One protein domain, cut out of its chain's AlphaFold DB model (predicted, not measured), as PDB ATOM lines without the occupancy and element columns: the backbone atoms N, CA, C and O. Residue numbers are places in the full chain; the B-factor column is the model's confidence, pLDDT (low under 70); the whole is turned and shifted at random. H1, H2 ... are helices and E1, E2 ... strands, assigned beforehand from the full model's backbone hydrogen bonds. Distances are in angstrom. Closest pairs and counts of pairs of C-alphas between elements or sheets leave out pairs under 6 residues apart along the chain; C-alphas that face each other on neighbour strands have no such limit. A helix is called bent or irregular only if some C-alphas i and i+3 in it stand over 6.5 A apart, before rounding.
ATOM      1  N   ASP A   2     -37.999 -39.603  51.915       75.81
ATOM      2  CA  ASP A   2     -37.699 -38.203  51.565       75.81
ATOM      3  C   ASP A   2     -36.331 -37.700  52.051       75.81
ATOM      4  O   ASP A   2     -35.631 -36.993  51.333       75.81
ATOM      5  N   LEU A   3     -35.885 -38.136  53.233       75.06
ATOM      6  CA  LEU A   3     -34.617 -37.683  53.815       75.06
ATOM      7  C   LEU A   3     -33.391 -38.219  53.049       75.06
ATOM      8  O   LEU A   3     -32.412 -37.497  52.878       75.06
ATOM      9  N   VAL A   4     -33.466 -39.446  52.520       81.75
ATOM     10  CA  VAL A   4     -32.394 -40.056  51.706       81.75
ATOM     11  C   VAL A   4     -32.316 -39.390  50.331       81.75
ATOM     12  O   VAL A   4     -31.222 -39.106  49.849       81.75
ATOM     13  N   VAL A   5     -33.468 -39.073  49.731       82.00
ATOM     14  CA  VAL A   5     -33.542 -38.364  48.442       82.00
ATOM     15  C   VAL A   5     -32.967 -36.947  48.560       82.00
ATOM     16  O   VAL A   5     -32.184 -36.540  47.703       82.00
ATOM     17  N   CYS A   6     -33.257 -36.225  49.650       79.31
ATOM     18  CA  CYS A   6     -32.652 -34.915  49.915       79.31
ATOM     19  C   CYS A   6     -31.122 -34.974  50.050       79.31
ATOM     20  O   CYS A   6     -30.436 -34.120  49.491       79.31
ATOM     21  N   HIS A   7     -30.576 -35.978  50.745       81.44
ATOM     22  CA  HIS A   7     -29.121 -36.134  50.878       81.44
ATOM     23  C   HIS A   7     -28.454 -36.440  49.533       81.44
ATOM     24  O   HIS A   7     -27.416 -35.863  49.218       81.44
ATOM     25  N   PHE A   8     -29.072 -37.289  48.708       86.44
ATOM     26  CA  PHE A   8     -28.577 -37.570  47.358       86.44
ATOM     27  C   PHE A   8     -28.568 -36.322  46.471       86.44
ATOM     28  O   PHE A   8     -27.582 -36.071  45.785       86.44
ATOM     29  N   TYR A   9     -29.626 -35.508  46.514       86.62
ATOM     30  CA  TYR A   9     -29.684 -34.268  45.738       86.62
ATOM     31  C   TYR A   9     -28.612 -33.262  46.180       86.62
ATOM     32  O   TYR A   9     -27.920 -32.691  45.339       86.62
ATOM     33  N   PHE A  10     -28.420 -33.096  47.493       87.50
ATOM     34  CA  PHE A  10     -27.376 -32.228  48.041       87.50
ATOM     35  C   PHE A  10     -25.973 -32.663  47.595       87.50
ATOM     36  O   PHE A  10     -25.186 -31.827  47.158       87.50
ATOM     37  N   LEU A  11     -25.679 -33.968  47.629       88.12
ATOM     38  CA  LEU A  11     -24.396 -34.506  47.169       88.12
ATOM     39  C   LEU A  11     -24.175 -34.281  45.668       88.12
ATOM     40  O   LEU A  11     -23.084 -33.877  45.279       88.12
ATOM     41  N   CYS A  12     -25.194 -34.479  44.827       87.62
ATOM     42  CA  CYS A  12     -25.079 -34.233  43.386       87.62
ATOM     43  C   CYS A  12     -24.799 -32.759  43.066       87.62
ATOM     44  O   CYS A  12     -23.935 -32.463  42.241       87.62
ATOM     45  N   VAL A  13     -25.497 -31.832  43.731       90.19
ATOM     46  CA  VAL A  13     -25.267 -30.389  43.556       90.19
ATOM     47  C   VAL A  13     -23.882 -29.995  44.068       90.19
ATOM     48  O   VAL A  13     -23.176 -29.250  43.394       90.19
ATOM     49  N   TYR A  14     -23.466 -30.533  45.217       90.69
ATOM     50  CA  TYR A  14     -22.150 -30.270  45.793       90.69
ATOM     51  C   TYR A  14     -21.022 -30.747  44.874       90.69
ATOM     52  O   TYR A  14     -20.162 -29.950  44.513       90.69
ATOM     53  N   VAL A  15     -21.063 -32.006  44.423       90.44
ATOM     54  CA  VAL A  15     -20.045 -32.572  43.524       90.44
ATOM     55  C   VAL A  15     -20.027 -31.843  42.179       90.44
ATOM     56  O   VAL A  15     -18.954 -31.579  41.637       90.44
ATOM     57  N   GLY A  16     -21.194 -31.474  41.643       91.06
ATOM     58  CA  GLY A  16     -21.286 -30.679  40.418       91.06
ATOM     59  C   GLY A  16     -20.627 -29.307  40.563       91.06
ATOM     60  O   GLY A  16     -19.818 -28.922  39.719       91.06
ATOM     61  N   TYR A  17     -20.911 -28.600  41.661       91.25
ATOM     62  CA  TYR A  17     -20.318 -27.293  41.944       91.25
ATOM     63  C   TYR A  17     -18.804 -27.374  42.146       91.25
ATOM     64  O   TYR A  17     -18.069 -26.600  41.538       91.25
ATOM     65  N   THR A  18     -18.313 -28.336  42.936       88.06
ATOM     66  CA  THR A  18     -16.868 -28.502  43.160       88.06
ATOM     67  C   THR A  18     -16.135 -28.889  41.880       88.06
ATOM     68  O   THR A  18     -15.026 -28.419  41.655       88.06
ATOM     69  N   SER A  19     -16.754 -29.703  41.018       89.94
ATOM     70  CA  SER A  19     -16.167 -30.090  39.728       89.94
ATOM     71  C   SER A  19     -16.085 -28.902  38.769       89.94
ATOM     72  O   SER A  19     -15.071 -28.720  38.101       89.94
ATOM     73  N   TRP A  20     -17.129 -28.068  38.723       91.50
ATOM     74  CA  TRP A  20     -17.127 -26.838  37.932       91.50
ATOM     75  C   TRP A  20     -16.095 -25.831  38.445       91.50
ATOM     76  O   TRP A  20     -15.342 -25.280  37.649       91.50
ATOM     77  N   PHE A  21     -16.016 -25.640  39.766       89.44
ATOM     78  CA  PHE A  21     -15.032 -24.759  40.393       89.44
ATOM     79  C   PHE A  21     -13.599 -25.190  40.064       89.44
ATOM     80  O   PHE A  21     -12.813 -24.374  39.597       89.44
ATOM     81  N   LEU A  22     -13.284 -26.482  40.219       86.75
ATOM     82  CA  LEU A  22     -11.959 -27.022  39.907       86.75
ATOM     83  C   LEU A  22     -11.611 -26.870  38.417       86.75
ATOM     84  O   LEU A  22     -10.476 -26.568  38.067       86.75
ATOM     85  N   HIS A  23     -12.589 -27.068  37.527       87.75
ATOM     86  CA  HIS A  23     -12.375 -26.908  36.090       87.75
ATOM     87  C   HIS A  23     -12.144 -25.446  35.694       87.75
ATOM     88  O   HIS A  23     -11.299 -25.166  34.848       87.75
ATOM     89  N   HIS A  24     -12.880 -24.519  36.307       85.75
ATOM     90  CA  HIS A  24     -12.698 -23.092  36.075       85.75
ATOM     91  C   HIS A  24     -11.330 -22.611  36.573       85.75
ATOM     92  O   HIS A  24     -10.649 -21.887  35.857       85.75
ATOM     93  N   ASP A  25     -10.908 -23.057  37.756       83.56
ATOM     94  CA  ASP A  25      -9.604 -22.718  38.334       83.56
ATOM     95  C   ASP A  25      -8.446 -23.197  37.442       83.56
ATOM     96  O   ASP A  25      -7.568 -22.413  37.088       83.56
ATOM     97  N   ALA A  26      -8.525 -24.437  36.944       81.31
ATOM     98  CA  ALA A  26      -7.541 -24.983  36.007       81.31
ATOM     99  C   ALA A  26      -7.443 -24.182  34.694       81.31
ATOM    100  O   ALA A  26      -6.357 -24.010  34.154       81.31
ATOM    101  N   GLN A  27      -8.562 -23.664  34.175       82.25
ATOM    102  CA  GLN A  27      -8.546 -22.814  32.975       82.25
ATOM    103  C   GLN A  27      -7.940 -21.431  33.237       82.25
ATOM    104  O   GLN A  27      -7.344 -20.836  32.342       82.25
ATOM    105  N   MET A  28      -8.114 -20.900  34.447       78.25
ATOM    106  CA  MET A  28      -7.570 -19.599  34.826       78.25
ATOM    107  C   MET A  28      -6.058 -19.661  35.064       78.25
ATOM    108  O   MET A  28      -5.376 -18.668  34.809       78.25
ATOM    109  N   GLU A  29      -5.525 -20.810  35.486       75.25
ATOM    110  CA  GLU A  29      -4.087 -21.023  35.682       75.25
ATOM    111  C   GLU A  29      -3.273 -20.719  34.412       75.25
ATOM    112  O   GLU A  29      -2.322 -19.937  34.468       75.25
ATOM    113  N   ASP A  30      -3.692 -21.241  33.256       76.31
ATOM    114  CA  ASP A  30      -3.024 -20.989  31.971       76.31
ATOM    115  C   ASP A  30      -3.006 -19.492  31.614       76.31
ATOM    116  O   ASP A  30      -1.988 -18.952  31.173       76.31
ATOM    117  N   VAL A  31      -4.115 -18.793  31.876       77.69
ATOM    118  CA  VAL A  31      -4.242 -17.345  31.640       77.69
ATOM    119  C   VAL A  31      -3.323 -16.552  32.572       77.69
ATOM    120  O   VAL A  31      -2.732 -15.551  32.156       77.69
ATOM    121  N   TYR A  32      -3.178 -16.976  33.831       72.25
ATOM    122  CA  TYR A  32      -2.253 -16.344  34.771       72.25
ATOM    123  C   TYR A  32      -0.805 -16.526  34.332       72.25
ATOM    124  O   TYR A  32      -0.062 -15.543  34.301       72.25
ATOM    125  N   TRP A  33      -0.413 -17.741  33.947       72.88
ATOM    126  CA  TRP A  33       0.930 -18.006  33.440       72.88
ATOM    127  C   TRP A  33       1.238 -17.161  32.211       72.88
ATOM    128  O   TRP A  33       2.276 -16.500  32.178       72.88
ATOM    129  N   GLU A  34       0.330 -17.112  31.236       77.81
ATOM    130  CA  GLU A  34       0.523 -16.324  30.019       77.81
ATOM    131  C   GLU A  34       0.624 -14.824  30.316       77.81
ATOM    132  O   GLU A  34       1.481 -14.145  29.746       77.81
ATOM    133  N   ARG A  35      -0.184 -14.302  31.247       77.44
ATOM    134  CA  ARG A  35      -0.086 -12.907  31.689       77.44
ATOM    135  C   ARG A  35       1.271 -12.615  32.327       77.44
ATOM    136  O   ARG A  35       1.908 -11.660  31.906       77.44
ATOM    137  N   TYR A  36       1.717 -13.405  33.303       73.44
ATOM    138  CA  TYR A  36       2.977 -13.137  34.013       73.44
ATOM    139  C   TYR A  36       4.219 -13.375  33.145       73.44
ATOM    140  O   TYR A  36       5.234 -12.709  33.332       73.44
ATOM    141  N   LEU A  37       4.150 -14.291  32.175       75.50
ATOM    142  CA  LEU A  37       5.232 -14.523  31.212       75.50
ATOM    143  C   LEU A  37       5.355 -13.395  30.181       75.50
ATOM    144  O   LEU A  37       6.463 -13.113  29.728       75.50
ATOM    145  N   ASN A  38       4.239 -12.761  29.808       77.44
ATOM    146  CA  ASN A  38       4.198 -11.726  28.771       77.44
ATOM    147  C   ASN A  38       4.008 -10.305  29.317       77.44
ATOM    148  O   ASN A  38       3.828  -9.364  28.538       77.44
ATOM    149  N   GLU A  39       4.031 -10.121  30.636       70.75
ATOM    150  CA  GLU A  39       3.945  -8.800  31.245       70.75
ATOM    151  C   GLU A  39       5.177  -7.980  30.848       70.75
ATOM    152  O   GLU A  39       6.325  -8.358  31.105       70.75
ATOM    153  N   ASN A  40       4.949  -6.863  30.152       67.00
ATOM    154  CA  ASN A  40       6.044  -6.008  29.720       67.00
ATOM    155  C   ASN A  40       6.732  -5.411  30.958       67.00
ATOM    156  O   ASN A  40       6.064  -4.792  31.784       67.00
ATOM    157  N   PRO A  41       8.068  -5.497  31.069       64.62
ATOM    158  CA  PRO A  41       8.807  -5.005  32.233       64.62
ATOM    159  C   PRO A  41       8.860  -3.468  32.320       64.62
ATOM    160  O   PRO A  41       9.522  -2.911  33.197       64.62
ATOM    161  N   THR A  42       8.228  -2.766  31.379       67.00
ATOM    162  CA  THR A  42       8.188  -1.307  31.302       67.00
ATOM    163  C   THR A  42       6.886  -0.784  31.886       67.00
ATOM    164  O   THR A  42       5.816  -1.106  31.375       67.00
ATOM    165  N   LEU A  43       7.008   0.068  32.907       64.44
ATOM    166  CA  LEU A  43       5.899   0.831  33.480       64.44
ATOM    167  C   LEU A  43       5.136   1.569  32.380       64.44
ATOM    168  O   LEU A  43       5.734   2.176  31.485       64.44
ATOM    169  N   THR A  44       3.814   1.538  32.462       73.50
ATOM    170  CA  THR A  44       2.971   2.375  31.610       73.50
ATOM    171  C   THR A  44       3.132   3.849  31.999       73.50
ATOM    172  O   THR A  44       3.518   4.184  33.121       73.50
ATOM    173  N   ALA A  45       2.842   4.767  31.073       72.12
ATOM    174  CA  ALA A  45       3.017   6.205  31.306       72.12
ATOM    175  C   ALA A  45       2.190   6.738  32.498       72.12
ATOM    176  O   ALA A  45       2.578   7.718  33.134       72.12
ATOM    177  N   GLU A  46       1.066   6.090  32.816       74.88
ATOM    178  CA  GLU A  46       0.219   6.427  33.964       74.88
ATOM    179  C   GLU A  46       0.872   6.015  35.293       74.88
ATOM    180  O   GLU A  46       0.913   6.801  36.242       74.88
ATOM    181  N   GLU A  47       1.473   4.825  35.339       69.62
ATOM    182  CA  GLU A  47       2.205   4.322  36.506       69.62
ATOM    183  C   GLU A  47       3.500   5.107  36.744       69.62
ATOM    184  O   GLU A  47       3.857   5.370  37.892       69.62
ATOM    185  N   GLU A  48       4.183   5.556  35.684       69.88
ATOM    186  CA  GLU A  48       5.332   6.463  35.813       69.88
ATOM    187  C   GLU A  48       4.944   7.812  36.432       69.88
ATOM    188  O   GLU A  48       5.715   8.378  37.214       69.88
ATOM    189  N   LEU A  49       3.753   8.327  36.111       73.31
ATOM    190  CA  LEU A  49       3.260   9.594  36.646       73.31
ATOM    191  C   LEU A  49       2.890   9.469  38.130       73.31
ATOM    192  O   LEU A  49       3.164  10.385  38.908       73.31
ATOM    193  N   GLN A  50       2.342   8.321  38.534       71.62
ATOM    194  CA  GLN A  50       2.048   8.008  39.933       71.62
ATOM    195  C   GLN A  50       3.319   7.701  40.747       71.62
ATOM    196  O   GLN A  50       3.413   8.071  41.915       71.62
ATOM    197  N   ALA A  51       4.327   7.083  40.126       65.94
ATOM    198  CA  ALA A  51       5.610   6.744  40.744       65.94
ATOM    199  C   ALA A  51       6.663   7.868  40.662       65.94
ATOM    200  O   ALA A  51       7.838   7.632  40.951       65.94
ATOM    201  N   LYS A  52       6.273   9.093  40.281       69.81
ATOM    202  CA  LYS A  52       7.189  10.225  40.057       69.81
ATOM    203  C   LYS A  52       8.080  10.547  41.264       69.81
ATOM    204  O   LYS A  52       9.258  10.842  41.078       69.81
ATOM    205  N   ASP A  53       7.527  10.456  42.472       68.56
ATOM    206  CA  ASP A  53       8.235  10.740  43.728       68.56
ATOM    207  C   ASP A  53       8.784   9.467  44.403       68.56
ATOM    208  O   ASP A  53       9.397   9.526  45.471       68.56
ATOM    209  N   ALA A  54       8.583   8.297  43.788       67.31
ATOM    210  CA  ALA A  54       9.033   7.027  44.334       67.31
ATOM    211  C   ALA A  54      10.519   6.776  44.031       67.31
ATOM    212  O   ALA A  54      11.037   7.047  42.942       67.31
ATOM    213  N   ILE A  55      11.222   6.187  45.000       69.00
ATOM    214  CA  ILE A  55      12.602   5.739  44.809       69.00
ATOM    215  C   ILE A  55      12.585   4.559  43.838       69.00
ATOM    216  O   ILE A  55      12.058   3.491  44.144       69.00
ATOM    217  N   LYS A  56      13.202   4.738  42.666       69.69
ATOM    218  CA  LYS A  56      13.352   3.659  41.685       69.69
ATOM    219  C   LYS A  56      14.287   2.582  42.246       69.69
ATOM    220  O   LYS A  56      15.498   2.796  42.365       69.69
ATOM    221  N   VAL A  57      13.721   1.422  42.571       67.69
ATOM    222  CA  VAL A  57      14.457   0.230  43.006       67.69
ATOM    223  C   VAL A  57      14.598  -0.711  41.821       67.69
ATOM    224  O   VAL A  57      13.611  -1.165  41.251       67.69
ATOM    225  N   LYS A  58      15.839  -1.021  41.443       73.25
ATOM    226  CA  LYS A  58      16.112  -2.116  40.513       73.25
ATOM    227  C   LYS A  58      16.177  -3.406  41.314       73.25
ATOM    228  O   LYS A  58      16.991  -3.505  42.233       73.25
ATOM    229  N   THR A  59      15.328  -4.363  40.971       73.56
ATOM    230  CA  THR A  59      15.341  -5.703  41.562       73.56
ATOM    231  C   THR A  59      16.035  -6.653  40.592       73.56
ATOM    232  O   THR A  59      15.841  -6.556  39.379       73.56
ATOM    233  N   GLY A  60      16.892  -7.519  41.112       74.25
ATOM    234  CA  GLY A  60      17.442  -8.654  40.386       74.25
ATOM    235  C   GLY A  60      17.137  -9.911  41.178       74.25
ATOM    236  O   GLY A  60      17.401  -9.952  42.378       74.25
ATOM    237  N   VAL A  61      16.580 -10.918  40.514       78.19
ATOM    238  CA  VAL A  61      16.292 -12.220  41.115       78.19
ATOM    239  C   VAL A  61      17.154 -13.256  40.415       78.19
ATOM    240  O   VAL A  61      17.179 -13.321  39.187       78.19
ATOM    241  N   TYR A  62      17.865 -14.058  41.196       76.38
ATOM    242  CA  TYR A  62      18.577 -15.234  40.722       76.38
ATOM    243  C   TYR A  62      18.009 -16.466  41.414       76.38
ATOM    244  O   TYR A  62      18.035 -16.568  42.638       76.38
ATOM    245  N   VAL A  63      17.479 -17.394  40.624       78.00
ATOM    246  CA  VAL A  63      16.992 -18.680  41.129       78.00
ATOM    247  C   VAL A  63      18.161 -19.654  41.107       78.00
ATOM    248  O   VAL A  63      18.713 -19.931  40.046       78.00
ATOM    249  N   GLU A  64      18.556 -20.134  42.285       75.88
ATOM    250  CA  GLU A  64      19.741 -20.975  42.449       75.88
ATOM    251  C   GLU A  64      19.386 -22.457  42.339       75.88
ATOM    252  O   GLU A  64      20.021 -23.190  41.583       75.88
ATOM    253  N   ASN A  65      18.357 -22.905  43.065       75.56
ATOM    254  CA  ASN A  65      17.936 -24.301  43.026       75.56
ATOM    255  C   ASN A  65      16.475 -24.490  43.453       75.56
ATOM    256  O   ASN A  65      15.964 -23.776  44.320       75.56
ATOM    257  N   ILE A  66      15.821 -25.498  42.878       80.06
ATOM    258  CA  ILE A  66      14.514 -25.991  43.315       80.06
ATOM    259  C   ILE A  66      14.773 -27.253  44.139       80.06
ATOM    260  O   ILE A  66      15.096 -28.308  43.600       80.06
ATOM    261  N   ASN A  67      14.673 -27.134  45.461       76.62
ATOM    262  CA  ASN A  67      15.114 -28.173  46.393       76.62
ATOM    263  C   ASN A  67      14.112 -29.325  46.506       76.62
ATOM    264  O   ASN A  67      14.511 -30.470  46.695       76.62
ATOM    265  N   GLN A  68      12.813 -29.026  46.419       79.06
ATOM    266  CA  GLN A  68      11.756 -30.028  46.529       79.06
ATOM    267  C   GLN A  68      10.487 -29.551  45.826       79.06
ATOM    268  O   GLN A  68      10.104 -28.389  45.962       79.06
ATOM    269  N   ILE A  69       9.825 -30.471  45.121       77.12
ATOM    270  CA  ILE A  69       8.467 -30.311  44.596       77.12
ATOM    271  C   ILE A  69       7.675 -31.535  45.060       77.12
ATOM    272  O   ILE A  69       7.971 -32.657  44.653       77.12
ATOM    273  N   ASP A  70       6.697 -31.327  45.934       78.25
ATOM    274  CA  ASP A  70       5.775 -32.353  46.413       78.25
ATOM    275  C   ASP A  70       4.376 -32.074  45.851       78.25
ATOM    276  O   ASP A  70       3.638 -31.225  46.349       78.25
ATOM    277  N   MET A  71       4.031 -32.780  44.771       71.25
ATOM    278  CA  MET A  71       2.754 -32.617  44.065       71.25
ATOM    279  C   MET A  71       1.538 -33.046  44.912       71.25
ATOM    280  O   MET A  71       0.566 -32.295  44.941       71.25
ATOM    281  N   PRO A  72       1.559 -34.184  45.642       75.62
ATOM    282  CA  PRO A  72       0.467 -34.568  46.540       75.62
ATOM    283  C   PRO A  72       0.105 -33.536  47.611       75.62
ATOM    284  O   PRO A  72      -1.071 -33.394  47.937       75.62
ATOM    285  N   SER A  73       1.098 -32.846  48.181       75.38
ATOM    286  CA  SER A  73       0.866 -31.828  49.215       75.38
ATOM    287  C   SER A  73       0.836 -30.396  48.671       75.38
ATOM    288  O   SER A  73       0.619 -29.465  49.444       75.38
ATOM    289  N   SER A  74       1.019 -30.225  47.355       72.31
ATOM    290  CA  SER A  74       1.146 -28.934  46.665       72.31
ATOM    291  C   SER A  74       2.169 -27.997  47.320       72.31
ATOM    292  O   SER A  74       1.972 -26.788  47.430       72.31
ATOM    293  N   ASN A  75       3.277 -28.565  47.797       75.75
ATOM    294  CA  ASN A  75       4.347 -27.813  48.437       75.75
ATOM    295  C   ASN A  75       5.592 -27.820  47.562       75.75
ATOM    296  O   ASN A  75       5.990 -28.848  47.016       75.75
ATOM    297  N   TYR A  76       6.264 -26.679  47.485       78.88
ATOM    298  CA  TYR A  76       7.559 -26.583  46.832       78.88
ATOM    299  C   TYR A  76       8.511 -25.724  47.659       78.88
ATOM    300  O   TYR A  76       8.105 -24.848  48.420       78.88
ATOM    301  N   THR A  77       9.804 -25.997  47.540       79.56
ATOM    302  CA  THR A  77      10.863 -25.220  48.189       79.56
ATOM    303  C   THR A  77      11.861 -24.782  47.132       79.56
ATOM    304  O   THR A  77      12.495 -25.622  46.493       79.56
ATOM    305  N   VAL A  78      12.019 -23.469  46.967       80.81
ATOM    306  CA  VAL A  78      12.999 -22.863  46.054       80.81
ATOM    307  C   VAL A  78      13.969 -22.004  46.851       80.81
ATOM    308  O   VAL A  78      13.557 -21.223  47.709       80.81
ATOM    309  N   THR A  79      15.256 -22.124  46.546       80.69
ATOM    310  CA  THR A  79      16.285 -21.189  46.997       80.69
ATOM    311  C   THR A  79      16.536 -20.176  45.888       80.69
ATOM    312  O   THR A  79      16.951 -20.529  44.782       80.69
ATOM    313  N   PHE A  80      16.277 -18.907  46.185       79.88
ATOM    314  CA  PHE A  80      16.534 -17.795  45.283       79.88
ATOM    315  C   PHE A  80      17.201 -16.650  46.042       79.88
ATOM    316  O   PHE A  80      16.940 -16.418  47.223       79.88
ATOM    317  N   GLN A  81      18.085 -15.941  45.353       78.62
ATOM    318  CA  GLN A  81      18.754 -14.752  45.853       78.62
ATOM    319  C   GLN A  81      18.096 -13.531  45.213       78.62
ATOM    320  O   GLN A  81      17.932 -13.467  43.994       78.62
ATOM    321  N   VAL A  82      17.702 -12.567  46.045       80.75
ATOM    322  CA  VAL A  82      17.123 -11.301  45.588       80.75
ATOM    323  C   VAL A  82      18.056 -10.171  45.974       80.75
ATOM    324  O   VAL A  82      18.443 -10.041  47.135       80.75
ATOM    325  N   TRP A  83      18.381  -9.326  45.004       76.88
ATOM    326  CA  TRP A  83      19.131  -8.103  45.240       76.88
ATOM    327  C   TRP A  83      18.297  -6.892  44.873       76.88
ATOM    328  O   TRP A  83      17.662  -6.831  43.819       76.88
ATOM    329  N   TYR A  84      18.372  -5.892  45.739       78.69
ATOM    330  CA  TYR A  84      17.752  -4.599  45.530       78.69
ATOM    331  C   TYR A  84      18.848  -3.557  45.384       78.69
ATOM    332  O   TYR A  84      19.723  -3.421  46.238       78.69
ATOM    333  N   ARG A  85      18.796  -2.801  44.292       76.50
ATOM    334  CA  ARG A  85      19.654  -1.643  44.070       76.50
ATOM    335  C   ARG A  85      18.779  -0.409  43.979       76.50
ATOM    336  O   ARG A  85      18.129  -0.176  42.960       76.50
ATOM    337  N   TRP A  86      18.788   0.402  45.027       78.12
ATOM    338  CA  TRP A  86      18.217   1.742  44.975       78.12
ATOM    339  C   TRP A  86      19.238   2.721  44.385       78.12
ATOM    340  O   TRP A  86      20.433   2.676  44.689       78.12
ATOM    341  N   GLY A  87      18.772   3.604  43.503       67.69
ATOM    342  CA  GLY A  87      19.551   4.775  43.114       67.69
ATOM    343  C   GLY A  87      19.594   5.745  44.290       67.69
ATOM    344  O   GLY A  87      18.547   6.171  44.765       67.69
TER     345      GLY A  87
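AT A GLANCE: This is residues 2 to 87 of the 96 residues of an uncharacterized protein of Enterococcus pseudoavium (UniProt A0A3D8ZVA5). One long free helix, H1, and one long bent hairpin of two strands, E1 and E2, form an open model with no shared core; the chain turns between them through the short helix H2, and the hairpin curves back without reaching H1. H1 in residues 2 to 38, H2 in residues 45 to 50 and the hairpin tip in residues 70 to 75 stand free. The printed part has 86 residues, with two named helices and two named strands in the order H1, H2, E1, E2; the two-strand sheet is antiparallel, and the class is mixed, helices and strands. The whole is extended, with a radius of gyration of the C-alphas of 22.6 A, and its outline is flat, spanning 72 by 37 by 20 A.

HOW THE PARTS SIT: The sheet is a hairpin of E1, residues 57 to 70, and E2, residues 75 to 86, antiparallel neighbours with an angle of 168 degrees between their directions. C-alphas 57 and 86 face each other at 4.5 A, and C-alphas 70 and 75 face each other at 5.2 A. N 60 and O 83 are within hydrogen-bond range at 2.9 A, and so are N 77 and O 68, also at 2.9 A. E1 bends by 70 degrees at residue 67, and E2 bends by 54 degrees at residue 79. H1, residues 2 to 38, is apart from both strands. H2, residues 45 to 50, is apart from H1 and from E2. Every O i to N i+4 pair is within hydrogen-bond range in H2, while in H1 31 of 33 are.

IN THESE COORDINATES: E1 runs from Val 57 to Asp 70, 33.9 A from first to last C-alpha, and E2 from Asn 75 to Trp 86, 32.8 A. C-alpha 86, where E2 ends, is at (18.217, 1.742, 44.975). H1 runs from Asp 2, with its C-alpha at (-37.699, -38.203, 51.565), to Asn 38, with its C-alpha at (4.198, -11.726, 28.771), a length of 54.6 A. H2 runs from Ala 45 to Gln 50 and measures 8.9 A from first to last C-alpha.

THE WHOLE: The two C-alphas farthest apart are those of Asp 2 and Gly 87, at 72.1 A. The printed part has no cut. The link from E1 to E2 is tight, with 4 residues; the links from H1 to H2 and from H2 to E1 are short, with 6 residues each. The mean pLDDT of the printed part is 77.7, and it is under 70 at residues 40 to 43, 47 to 48, 51 to 57 and 87.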